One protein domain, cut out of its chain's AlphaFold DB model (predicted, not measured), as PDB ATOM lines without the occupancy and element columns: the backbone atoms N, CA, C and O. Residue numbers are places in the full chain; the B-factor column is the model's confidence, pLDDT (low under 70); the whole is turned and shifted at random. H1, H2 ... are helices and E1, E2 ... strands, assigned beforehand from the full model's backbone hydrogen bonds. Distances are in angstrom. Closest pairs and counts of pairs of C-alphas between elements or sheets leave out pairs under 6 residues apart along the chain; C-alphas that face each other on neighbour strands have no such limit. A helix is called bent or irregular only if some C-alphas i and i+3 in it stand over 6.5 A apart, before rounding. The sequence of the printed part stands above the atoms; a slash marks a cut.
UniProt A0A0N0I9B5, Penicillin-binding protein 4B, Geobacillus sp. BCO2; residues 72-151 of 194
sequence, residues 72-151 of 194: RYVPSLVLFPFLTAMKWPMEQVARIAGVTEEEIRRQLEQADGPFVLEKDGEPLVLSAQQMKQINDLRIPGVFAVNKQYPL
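Overview. This is residues 72 to 151 of the 194 residues of the protein "Penicillin-binding protein 4B" of Geobacillus sp. BCO2 (UniProt A0A0N0I9B5). A bent two-stranded antiparallel ribbon, made of the first and last elements E1 and E2, runs along the long dimension of the domain, and the helices H4, H2 and H3 form a C-shaped arc to one side of it, with short H1 at one end of the ribbon. H4 packs on the ribbon chiefly at E2, H2 lies side by side with H4, H3 turns away from H2 about perpendicular, and the long link of residues 111 to 127 returns from H3 past E1 to H4, with residues 115 to 116 pairing briefly along E1. The printed part has 80 residues, with four named helices and two named strands in the order E1, H1, H2, H3, H4, E2; the class is mixed, helices and strands. It is compact, with a radius of gyration of the C-alphas of 11.7 A, and the C-alphas span 35 by 26 by 20 A.

Arrangement. E1, residues 72 to 79, and E2, residues 142 to 150, are antiparallel neighbours, with 146 degrees between their directions. N 74 and O 147 are within hydrogen-bond range at 2.8 A, and so are N 143 and O 78 at 2.9 A. E1 bends by 58 degrees at residue 75, and E2 bends by 56 degrees at residue 145. Residues 78 to 79 of E1 also pair, antiparallel, with residues 115 to 116. After E1 comes H1, residues 81 to 85, which touches H3, residues 101 to 110; the closest C-alphas are those of Pro 81 and Leu 108, 5.5 A apart. H1 and E2 are apart, but only just, at 8.3 A. H2, residues 90 to 97, touches H3 about perpendicular, at 74 degrees, and their closest C-alphas are those of Ala 94 and Glu 101, 5.6 A apart. H2 also touches H4, residues 128 to 136, at a shallow tilt of 22 degrees, opposite ways; the closest C-alphas are those of Ile 96 and Gln 130, 6.0 A apart. H2 and E1 are apart, but only just, at 8.1 A. The closest C-alphas of H4 and E2 are those of Met 131 and Ala 144, 5.0 A apart. H3 and H4 are apart. In H2, H3 and H4 every O i to N i+4 pair is within hydrogen-bond range; in H1 it is 0 of 1, beside 2 of 2 O i to N i+3 pairs.

Along the chain. E1 begins at C-alpha 72, at (21.881, 85.969, 19.705), and is 20.4 A long from first to last C-alpha. H1 has five residues and is neither bent nor irregular, but only just: C-alphas 81 and 84 are 6.0 A apart. H2 measures 10.3 A. H3, the longest helix by residues, measures 14.4 A and begins at C-alpha 101, at (39.226, 78.645, 40.579). H4 measures 12.2 A. E2, the longest strand by residues, measures 23.3 A and ends at C-alpha 150, at (23.744, 81.263, 15.982).

Size, cuts and confidence. The two C-alphas farthest apart are those of Lys 87 and Leu 151, 36.9 A, while the first and last printed C-alphas, of Arg 72 and Leu 151, are 6.2 A apart. The link from H3 to H4 is long, with 17 residues, and within it residues 118 to 119 pair, antiparallel, with residues 122 to 123. The other links, E1 to H1, H1 to H2, H2 to H3 and H4 to E2, are tight. The printed part has no cut. Its mean pLDDT is 90.9, and no printed residue is under 70.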
ATOM      1  N   ARG A  72      22.037  85.470  18.335       89.56
ATOM      2  CA  ARG A  72      21.881  85.969  19.705       89.56
ATOM      3  C   ARG A  72      23.227  86.376  20.286       89.56
ATOM      4  O   ARG A  72      24.237  85.723  20.039       89.56
ATOM      5  N   TYR A  73      23.221  87.424  21.094       90.00
ATOM      6  CA  TYR A  73      24.390  87.846  21.854       90.00
ATOM      7  C   TYR A  73      24.318  87.254  23.256       90.00
ATOM      8  O   TYR A  73      23.327  87.446  23.961       90.00
ATOM      9  N   VAL A  74      25.360  86.530  23.643       91.44
ATOM     10  CA  VAL A  74      25.502  85.944  24.973       91.44
ATOM     11  C   VAL A  74      26.644  86.665  25.692       91.44
ATOM     12  O   VAL A  74      27.754  86.722  25.160       91.44
ATOM     13  N   PRO A  75      26.397  87.248  26.875       92.94
ATOM     14  CA  PRO A  75      27.443  87.856  27.685       92.94
ATOM     15  C   PRO A  75      28.337  86.752  28.254       92.94
ATOM     16  O   PRO A  75      27.919  85.990  29.120       92.94
ATOM     17  N   SER A  76      29.562  86.658  27.753       93.38
ATOM     18  CA  SER A  76      30.470  85.540  27.996       93.38
ATOM     19  C   SER A  76      31.835  86.016  28.480       93.38
ATOM     20  O   SER A  76      32.309  87.096  28.117       93.38
ATOM     21  N   LEU A  77      32.486  85.184  29.297       93.88
ATOM     22  CA  LEU A  77      33.861  85.400  29.733       93.88
ATOM     23  C   LEU A  77      34.824  84.733  28.753       93.88
ATOM     24  O   LEU A  77      34.803  83.517  28.604       93.88
ATOM     25  N   VAL A  78      35.676  85.519  28.107       94.06
ATOM     26  CA  VAL A  78      36.745  85.047  27.228       94.06
ATOM     27  C   VAL A  78      38.064  85.068  27.987       94.06
ATOM     28  O   VAL A  78      38.438  86.091  28.569       94.06
ATOM     29  N   LEU A  79      38.772  83.942  27.949       92.88
ATOM     30  CA  LEU A  79      40.067  83.748  28.591       92.88
ATOM     31  C   LEU A  79      41.109  83.327  27.557       92.88
ATOM     32  O   LEU A  79      40.816  82.574  26.629       92.88
ATOM     33  N   PHE A  80      42.336  83.812  27.730       92.06
ATOM     34  CA  PHE A  80      43.463  83.488  26.860       92.06
ATOM     35  C   PHE A  80      44.431  82.514  27.560       92.06
ATOM     36  O   PHE A  80      44.778  82.750  28.719       92.06
ATOM     37  N   PRO A  81      44.947  81.468  26.885       88.44
ATOM     38  CA  PRO A  81      45.774  80.431  27.521       88.44
ATOM     39  C   PRO A  81      47.060  80.931  28.184       88.44
ATOM     40  O   PRO A  81      47.517  80.346  29.163       88.44
ATOM     41  N   PHE A  82      47.638  82.043  27.710       87.38
ATOM     42  CA  PHE A  82      48.859  82.611  28.300       87.38
ATOM     43  C   PHE A  82      48.684  83.036  29.768       87.38
ATOM     44  O   PHE A  82      49.674  83.218  30.478       87.38
ATOM     45  N   LEU A  83      47.439  83.167  30.240       88.56
ATOM     46  CA  LEU A  83      47.103  83.401  31.644       88.56
ATOM     47  C   LEU A  83      47.638  82.305  32.580       88.56
ATOM     48  O   LEU A  83      47.816  82.571  33.764       88.56
ATOM     49  N   THR A  84      47.922  81.100  32.073       87.31
ATOM     50  CA  THR A  84      48.567  80.016  32.841       87.31
ATOM     51  C   THR A  84      50.008  80.351  33.242       87.31
ATOM     52  O   THR A  84      50.461  79.963  34.316       87.31
ATOM     53  N   ALA A  85      50.723  81.115  32.411       85.94
ATOM     54  CA  ALA A  85      52.115  81.502  32.637       85.94
ATOM     55  C   ALA A  85      52.264  82.813  33.435       85.94
ATOM     56  O   ALA A  85      53.380  83.213  33.774       85.94
ATOM     57  N   MET A  86      51.156  83.497  33.736       87.81
ATOM     58  CA  MET A  86      51.128  84.793  34.415       87.81
ATOM     59  C   MET A  86      50.466  84.681  35.793       87.81
ATOM     60  O   MET A  86      49.522  83.925  35.993       87.81
ATOM     61  N   LYS A  87      50.910  85.498  36.756       88.38
ATOM     62  CA  LYS A  87      50.157  85.719  37.998       88.38
ATOM     63  C   LYS A  87      49.089  86.787  37.775       88.38
ATOM     64  O   LYS A  87      49.420  87.928  37.464       88.38
ATOM     65  N   TRP A  88      47.830  86.427  37.978       92.75
ATOM     66  CA  TRP A  88      46.675  87.315  37.844       92.75
ATOM     67  C   TRP A  88      45.632  86.975  38.924       92.75
ATOM     68  O   TRP A  88      45.699  85.886  39.504       92.75
ATOM     69  N   PRO A  89      44.691  87.882  39.253       91.88
ATOM     70  CA  PRO A  89      43.748  87.688  40.358       91.88
ATOM     71  C   PRO A  89      42.600  86.733  39.973       91.88
ATOM     72  O   PRO A  89      41.435  87.126  39.899       91.88
ATOM     73  N   MET A  90      42.939  85.460  39.743       92.06
ATOM     74  CA  MET A  90      42.008  84.390  39.364       92.06
ATOM     75  C   MET A  90      40.874  84.227  40.377       92.06
ATOM     76  O   MET A  90      39.715  84.166  39.979       92.06
ATOM     77  N   GLU A  91      41.189  84.261  41.672       91.81
ATOM     78  CA  GLU A  91      40.210  84.194  42.765       91.81
ATOM     79  C   GLU A  91      39.128  85.276  42.638       91.81
ATOM     80  O   GLU A  91      37.935  85.032  42.823       91.81
ATOM     81  N   GLN A  92      39.528  86.502  42.297       92.19
ATOM     82  CA  GLN A  92      38.596  87.616  42.178       92.19
ATOM     83  C   GLN A  92      37.662  87.435  40.981       92.19
ATOM     84  O   GLN A  92      36.459  87.660  41.114       92.19
ATOM     85  N   VAL A  93      38.196  86.994  39.840       92.69
ATOM     86  CA  VAL A  93      37.391  86.717  38.645       92.69
ATOM     87  C   VAL A  93      36.460  85.532  38.878       92.69
ATOM     88  O   VAL A  93      35.283  85.640  38.553       92.69
ATOM     89  N   ALA A  94      36.934  84.462  39.519       92.94
ATOM     90  CA  ALA A  94      36.129  83.297  39.882       92.94
ATOM     91  C   ALA A  94      34.937  83.688  40.774       92.94
ATOM     92  O   ALA A  94      33.792  83.338  40.478       92.94
ATOM     93  N   ARG A  95      35.182  84.515  41.804       93.56
ATOM     94  CA  ARG A  95      34.126  85.053  42.680       93.56
ATOM     95  C   ARG A  95      33.094  85.884  41.928       93.56
ATOM     96  O   ARG A  95      31.903  85.710  42.165       93.56
ATOM     97  N   ILE A  96      33.527  86.780  41.038       92.31
ATOM     98  CA  ILE A  96      32.600  87.614  40.258       92.31
ATOM     99  C   ILE A  96      31.806  86.749  39.275       92.31
ATOM    100  O   ILE A  96      30.598  86.921  39.154       92.31
ATOM    101  N   ALA A  97      32.459  85.804  38.599       90.56
ATOM    102  CA  ALA A  97      31.855  84.926  37.602       90.56
ATOM    103  C   ALA A  97      30.968  83.816  38.209       90.56
ATOM    104  O   ALA A  97      30.168  83.218  37.495       90.56
ATOM    105  N   GLY A  98      31.061  83.551  39.518       91.00
ATOM    106  CA  GLY A  98      30.272  82.510  40.189       91.00
ATOM    107  C   GLY A  98      30.730  81.087  39.846       91.00
ATOM    108  O   GLY A  98      29.906  80.171  39.729       91.00
ATOM    109  N   VAL A  99      32.040  80.916  39.660       91.69
ATOM    110  CA  VAL A  99      32.715  79.643  39.363       91.69
ATOM    111  C   VAL A  99      33.848  79.404  40.360       91.69
ATOM    112  O   VAL A  99      34.258  80.314  41.079       91.69
ATOM    113  N   THR A 100      34.360  78.178  40.419       92.31
ATOM    114  CA  THR A 100      35.537  77.857  41.232       92.31
ATOM    115  C   THR A 100      36.823  78.179  40.470       92.31
ATOM    116  O   THR A 100      36.860  78.164  39.239       92.31
ATOM    117  N   GLU A 101      37.906  78.451  41.196       91.81
ATOM    118  CA  GLU A 101      39.226  78.645  40.579       91.81
ATOM    119  C   GLU A 101      39.714  77.398  39.842       91.81
ATOM    120  O   GLU A 101      40.356  77.511  38.801       91.81
ATOM    121  N   GLU A 102      39.403  76.210  40.364       90.69
ATOM    122  CA  GLU A 102      39.791  74.953  39.724       90.69
ATOM    123  C   GLU A 102      39.124  74.766  38.363       90.69
ATOM    124  O   GLU A 102      39.773  74.283  37.440       90.69
ATOM    125  N   GLU A 103      37.871  75.197  38.207       90.75
ATOM    126  CA  GLU A 103      37.160  75.134  36.928       90.75
ATOM    127  C   GLU A 103      37.848  76.011  35.873       90.75
ATOM    128  O   GLU A 103      38.140  75.556  34.768       90.75
ATOM    129  N   ILE A 104      38.198  77.246  36.253       92.12
ATOM    130  CA  ILE A 104      38.943  78.169  35.389       92.12
ATOM    131  C   ILE A 104      40.318  77.591  35.037       92.12
ATOM    132  O   ILE A 104      40.717  77.623  33.873       92.12
ATOM    133  N   ARG A 105      41.045  77.059  36.028       92.31
ATOM    134  CA  ARG A 105      42.382  76.485  35.832       92.31
ATOM    135  C   ARG A 105      42.343  75.283  34.893       92.31
ATOM    136  O   ARG A 105      43.133  75.239  33.957       92.31
ATOM    137  N   ARG A 106      41.400  74.360  35.097       92.31
ATOM    138  CA  ARG A 106      41.236  73.164  34.262       92.31
ATOM    139  C   ARG A 106      41.007  73.534  32.800       92.31
ATOM    140  O   ARG A 106      41.671  72.981  31.930       92.31
ATOM    141  N   GLN A 107      40.097  74.469  32.528       92.06
ATOM    142  CA  GLN A 107      39.823  74.888  31.151       92.06
ATOM    143  C   GLN A 107      40.997  75.666  30.542       92.06
ATOM    144  O   GLN A 107      41.313  75.469  29.375       92.06
ATOM    145  N   LEU A 108      41.698  76.490  31.332       91.81
ATOM    146  CA  LEU A 108      42.904  77.193  30.884       91.81
ATOM    147  C   LEU A 108      44.043  76.248  30.489       91.81
ATOM    148  O   LEU A 108      44.743  76.525  29.521       91.81
ATOM    149  N   GLU A 109      44.242  75.160  31.234       90.38
ATOM    150  CA  GLU A 109      45.281  74.160  30.956       90.38
ATOM    151  C   GLU A 109      44.948  73.277  29.747       90.38
ATOM    152  O   GLU A 109      45.853  72.782  29.081       90.38
ATOM    153  N   GLN A 110      43.660  73.078  29.457       89.62
ATOM    154  CA  GLN A 110      43.190  72.291  28.312       89.62
ATOM    155  C   GLN A 110      43.110  73.097  27.010       89.62
ATOM    156  O   GLN A 110      43.022  72.510  25.932       89.62
ATOM    157  N   ALA A 111      43.092  74.427  27.094       86.50
ATOM    158  CA  ALA A 111      42.865  75.283  25.943       86.50
ATOM    159  C   ALA A 111      44.164  75.611  25.195       86.50
ATOM    160  O   ALA A 111      45.031  76.324  25.697       86.50
ATOM    161  N   ASP A 112      44.241  75.196  23.930       82.75
ATOM    162  CA  ASP A 112      45.330  75.573  23.020       82.75
ATOM    163  C   ASP A 112      45.174  76.995  22.440       82.75
ATOM    164  O   ASP A 112      46.091  77.495  21.792       82.75
ATOM    165  N   GLY A 113      44.031  77.665  22.651       86.12
ATOM    166  CA  GLY A 113      43.725  79.016  22.151       86.12
ATOM    167  C   GLY A 113      42.680  79.759  23.003       86.12
ATOM    168  O   GLY A 113      42.167  79.187  23.962       86.12
ATOM    169  N   PRO A 114      42.357  81.033  22.700       89.44
ATOM    170  CA  PRO A 114      41.359  81.806  23.424       89.44
ATOM    171  C   PRO A 114      40.007  81.115  23.357       89.44
ATOM    172  O   PRO A 114      39.534  80.741  22.282       89.44
ATOM    173  N   PHE A 115      39.376  80.979  24.512       90.69
ATOM    174  CA  PHE A 115      38.143  80.224  24.662       90.69
ATOM    175  C   PHE A 115      37.143  81.001  25.509       90.69
ATOM    176  O   PHE A 115      37.483  81.965  26.199       90.69
ATOM    177  N   VAL A 116      35.883  80.589  25.416       92.75
ATOM    178  CA  VAL A 116      34.827  81.074  26.302       92.75
ATOM    179  C   VAL A 116      34.766  80.141  27.492       92.75
ATOM    180  O   VAL A 116      34.693  78.937  27.294       92.75
ATOM    181  N   LEU A 117      34.782  80.692  28.702       92.94
ATOM    182  CA  LEU A 117      34.616  79.899  29.907       92.94
ATOM    183  C   LEU A 117      33.232  79.239  29.899       92.94
ATOM    184  O   LEU A 117      32.208  79.919  29.777       92.94
ATOM    185  N   GLU A 118      33.219  77.927  30.064       91.62
ATOM    186  CA  GLU A 118      31.999  77.131  30.125       91.62
ATOM    187  C   GLU A 118      31.686  76.732  31.569       91.62
ATOM    188  O   GLU A 118      32.566  76.658  32.428       91.62
ATOM    189  N   LYS A 119      30.413  76.488  31.857       88.94
ATOM    190  CA  LYS A 119      29.941  75.918  33.114       88.94
ATOM    191  C   LYS A 119      28.956  74.813  32.769       88.94
ATOM    192  O   LYS A 119      28.002  75.054  32.040       88.94
ATOM    193  N   ASP A 120      29.226  73.604  33.253       85.19
ATOM    194  CA  ASP A 120      28.407  72.415  32.981       85.19
ATOM    195  C   ASP A 120      28.222  72.111  31.474       85.19
ATOM    196  O   ASP A 120      27.223  71.529  31.062       85.19
ATOM    197  N   GLY A 121      29.203  72.489  30.643       82.12
ATOM    198  CA  GLY A 121      29.191  72.274  29.189       82.12
ATOM    199  C   GLY A 121      28.455  73.344  28.374       82.12
ATOM    200  O   GLY A 121      28.367  73.214  27.155       82.12
ATOM    201  N   GLU A 122      27.951  74.406  29.011       86.00
ATOM    202  CA  GLU A 122      27.372  75.565  28.324       86.00
ATOM    203  C   GLU A 122      28.197  76.840  28.558       86.00
ATOM    204  O   GLU A 122      28.830  76.986  29.608       86.00
ATOM    205  N   PRO A 123      28.191  77.810  27.619       88.25
ATOM    206  CA  PRO A 123      28.855  79.094  27.817       88.25
ATOM    207  C   PRO A 123      28.362  79.789  29.090       88.25
ATOM    208  O   PRO A 123      27.162  80.016  29.257       88.25
ATOM    209  N   LEU A 124      29.287  80.185  29.968       90.62
ATOM    210  CA  LEU A 124      28.930  80.905  31.184       90.62
ATOM    211  C   LEU A 124      28.279  82.248  30.822       90.62
ATOM    212  O   LEU A 124      28.911  83.114  30.211       90.62
ATOM    213  N   VAL A 125      27.026  82.427  31.246       92.44
ATOM    214  CA  VAL A 125      26.264  83.663  31.039       92.44
ATOM    215  C   VAL A 125      26.534  84.634  32.184       92.44
ATOM    216  O   VAL A 125      26.169  84.381  33.333       92.44
ATOM    217  N   LEU A 126      27.158  85.765  31.869       92.50
ATOM    218  CA  LEU A 126      27.433  86.837  32.822       92.50
ATOM    219  C   LEU A 126      26.307  87.878  32.840       92.50
ATOM    220  O   LEU A 126      25.759  88.260  31.813       92.50
ATOM    221  N   SER A 127      26.001  88.430  34.009       94.00
ATOM    222  CA  SER A 127      25.179  89.640  34.106       94.00
ATOM    223  C   SER A 127      25.958  90.882  33.653       94.00
ATOM    224  O   SER A 127      27.187  90.935  33.737       94.00
ATOM    225  N   ALA A 128      25.243  91.939  33.255       92.50
ATOM    226  CA  ALA A 128      25.862  93.215  32.879       92.50
ATOM    227  C   ALA A 128      26.746  93.800  34.001       92.50
ATOM    228  O   ALA A 128      27.786  94.403  33.733       92.50
ATOM    229  N   GLN A 129      26.361  93.585  35.266       93.62
ATOM    230  CA  GLN A 129      27.156  94.005  36.418       93.62
ATOM    231  C   GLN A 129      28.455  93.197  36.531       93.62
ATOM    232  O   GLN A 129      29.514  93.796  36.706       93.62
ATOM    233  N   GLN A 130      28.394  91.871  36.376       94.19
ATOM    234  CA  GLN A 130      29.580  91.008  36.406       94.19
ATOM    235  C   GLN A 130      30.539  91.340  35.260       94.19
ATOM    236  O   GLN A 130      31.740  91.451  35.488       94.19
ATOM    237  N   MET A 131      30.021  91.572  34.048       94.00
ATOM    238  CA  MET A 131      30.849  91.983  32.910       94.00
ATOM    239  C   MET A 131      31.619  93.267  33.209       94.00
ATOM    240  O   MET A 131      32.825  93.342  32.982       94.00
ATOM    241  N   LYS A 132      30.920  94.276  33.742       94.75
ATOM    242  CA  LYS A 132      31.536  95.549  34.104       94.75
ATOM    243  C   LYS A 132      32.608  95.352  35.175       94.75
ATOM    244  O   LYS A 132      33.729  95.806  34.988       94.75
ATOM    245  N   GLN A 133      32.290  94.617  36.241       94.69
ATOM    246  CA  GLN A 133      33.235  94.333  37.320       94.69
ATOM    247  C   GLN A 133      34.495  93.624  36.819       94.69
ATOM    248  O   GLN A 133      35.581  94.008  37.228       94.69
ATOM    249  N   ILE A 134      34.369  92.633  35.929       93.81
ATOM    250  CA  ILE A 134      35.513  91.907  35.356       93.81
ATOM    251  C   ILE A 134      36.360  92.830  34.473       93.81
ATOM    252  O   ILE A 134      37.577  92.885  34.636       93.81
ATOM    253  N   ASN A 135      35.729  93.585  33.571       93.88
ATOM    254  CA  ASN A 135      36.440  94.487  32.662       93.88
ATOM    255  C   ASN A 135      37.129  95.647  33.409       93.88
ATOM    256  O   ASN A 135      38.211  96.082  33.009       93.88
ATOM    257  N   ASP A 136      36.555  96.108  34.524       95.19
ATOM    258  CA  ASP A 136      37.137  97.145  35.384       95.19
ATOM    259  C   ASP A 136      38.432  96.682  36.081       95.19
ATOM    260  O   ASP A 136      39.268  97.522  36.422       95.19
ATOM    261  N   LEU A 137      38.662  95.367  36.233       92.25
ATOM    262  CA  LEU A 137      39.928  94.827  36.754       92.25
ATOM    263  C   LEU A 137      41.098  95.001  35.780       92.25
ATOM    264  O   LEU A 137      42.250  94.888  36.197       92.25
ATOM    265  N   ARG A 138      40.818  95.274  34.495       92.12
ATOM    266  CA  ARG A 138      41.819  95.515  33.437       92.12
ATOM    267  C   ARG A 138      42.916  94.446  33.381       92.12
ATOM    268  O   ARG A 138      44.089  94.754  33.174       92.12
ATOM    269  N   ILE A 139      42.529  93.187  33.569       91.62
ATOM    270  CA  ILE A 139      43.450  92.050  33.534       91.62
ATOM    271  C   ILE A 139      43.745  91.713  32.065       91.62
ATOM    272  O   ILE A 139      42.812  91.439  31.308       91.62
ATOM    273  N   PRO A 140      45.017  91.707  31.632       89.75
ATOM    274  CA  PRO A 140      45.362  91.331  30.265       89.75
ATOM    275  C   PRO A 140      44.922  89.895  29.958       89.75
ATOM    276  O   PRO A 140      45.291  88.981  30.686       89.75
ATOM    277  N   GLY A 141      44.163  89.686  28.878       88.00
ATOM    278  CA  GLY A 141      43.716  88.349  28.457       88.00
ATOM    279  C   GLY A 141      42.439  87.838  29.128       88.00
ATOM    280  O   GLY A 141      42.036  86.712  28.851       88.00
ATOM    281  N   VAL A 142      41.792  88.644  29.975       93.25
ATOM    282  CA  VAL A 142      40.475  88.343  30.553       93.25
ATOM    283  C   VAL A 142      39.486  89.385  30.051       93.25
ATOM    284  O   VAL A 142      39.604  90.564  30.378       93.25
ATOM    285  N   PHE A 143      38.503  88.955  29.263       93.19
ATOM    286  CA  PHE A 143      37.529  89.861  28.661       93.19
ATOM    287  C   PHE A 143      36.109  89.361  28.879       93.19
ATOM    288  O   PHE A 143      35.775  88.247  28.494       93.19
ATOM    289  N   ALA A 144      35.245  90.202  29.438       93.88
ATOM    290  CA  ALA A 144      33.815  89.944  29.465       93.88
ATOM    291  C   ALA A 144      33.153  90.671  28.288       93.88
ATOM    292  O   ALA A 144      33.103  91.905  28.254       93.88
ATOM    293  N   VAL A 145      32.659  89.911  27.309       92.88
ATOM    294  CA  VAL A 145      32.153  90.432  26.029       92.88
ATOM    295  C   VAL A 145      30.824  89.790  25.652       92.88
ATOM    296  O   VAL A 145      30.536  88.660  26.028       92.88
ATOM    297  N   ASN A 146      30.019  90.505  24.870       92.00
ATOM    298  CA  ASN A 146      28.837  89.927  24.244       92.00
ATOM    299  C   ASN A 146      29.275  89.150  23.005       92.00
ATOM    300  O   ASN A 146      29.541  89.751  21.967       92.00
ATOM    301  N   LYS A 147      29.377  87.827  23.121       91.56
ATOM    302  CA  LYS A 147      29.730  86.965  21.999       91.56
ATOM    303  C   LYS A 147      28.486  86.584  21.212       91.56
ATOM    304  O   LYS A 147      27.451  86.230  21.776       91.56
ATOM    305  N   GLN A 148      28.606  86.644  19.899       89.69
ATOM    306  CA  GLN A 148      27.560  86.262  18.975       89.69
ATOM    307  C   GLN A 148      27.508  84.737  18.805       89.69
ATOM    308  O   GLN A 148      28.521  84.094  18.530       89.69
ATOM    309  N   TYR A 149      26.312  84.167  18.924       87.19
ATOM    310  CA  TYR A 149      26.025  82.757  18.680       87.19
ATOM    311  C   TYR A 149      24.876  82.615  17.674       87.19
ATOM    312  O   TYR A 149      23.940  83.425  17.699       87.19
ATOM    313  N   PRO A 150      24.904  81.594  16.798       85.00
ATOM    314  CA  PRO A 150      23.744  81.263  15.982       85.00
ATOM    315  C   PRO A 150      22.568  80.863  16.880       85.00
ATOM    316  O   PRO A 150      22.751  80.317  17.972       85.00
ATOM    317  N   LEU A 151      21.349  81.150  16.432       85.25
ATOM    318  CA  LEU A 151      20.156  80.627  17.091       85.25
ATOM    319  C   LEU A 151      20.051  79.116  16.871       85.25
ATOM    320  O   LEU A 151      20.313  78.618  15.779       85.25
TER     321      LEU A 151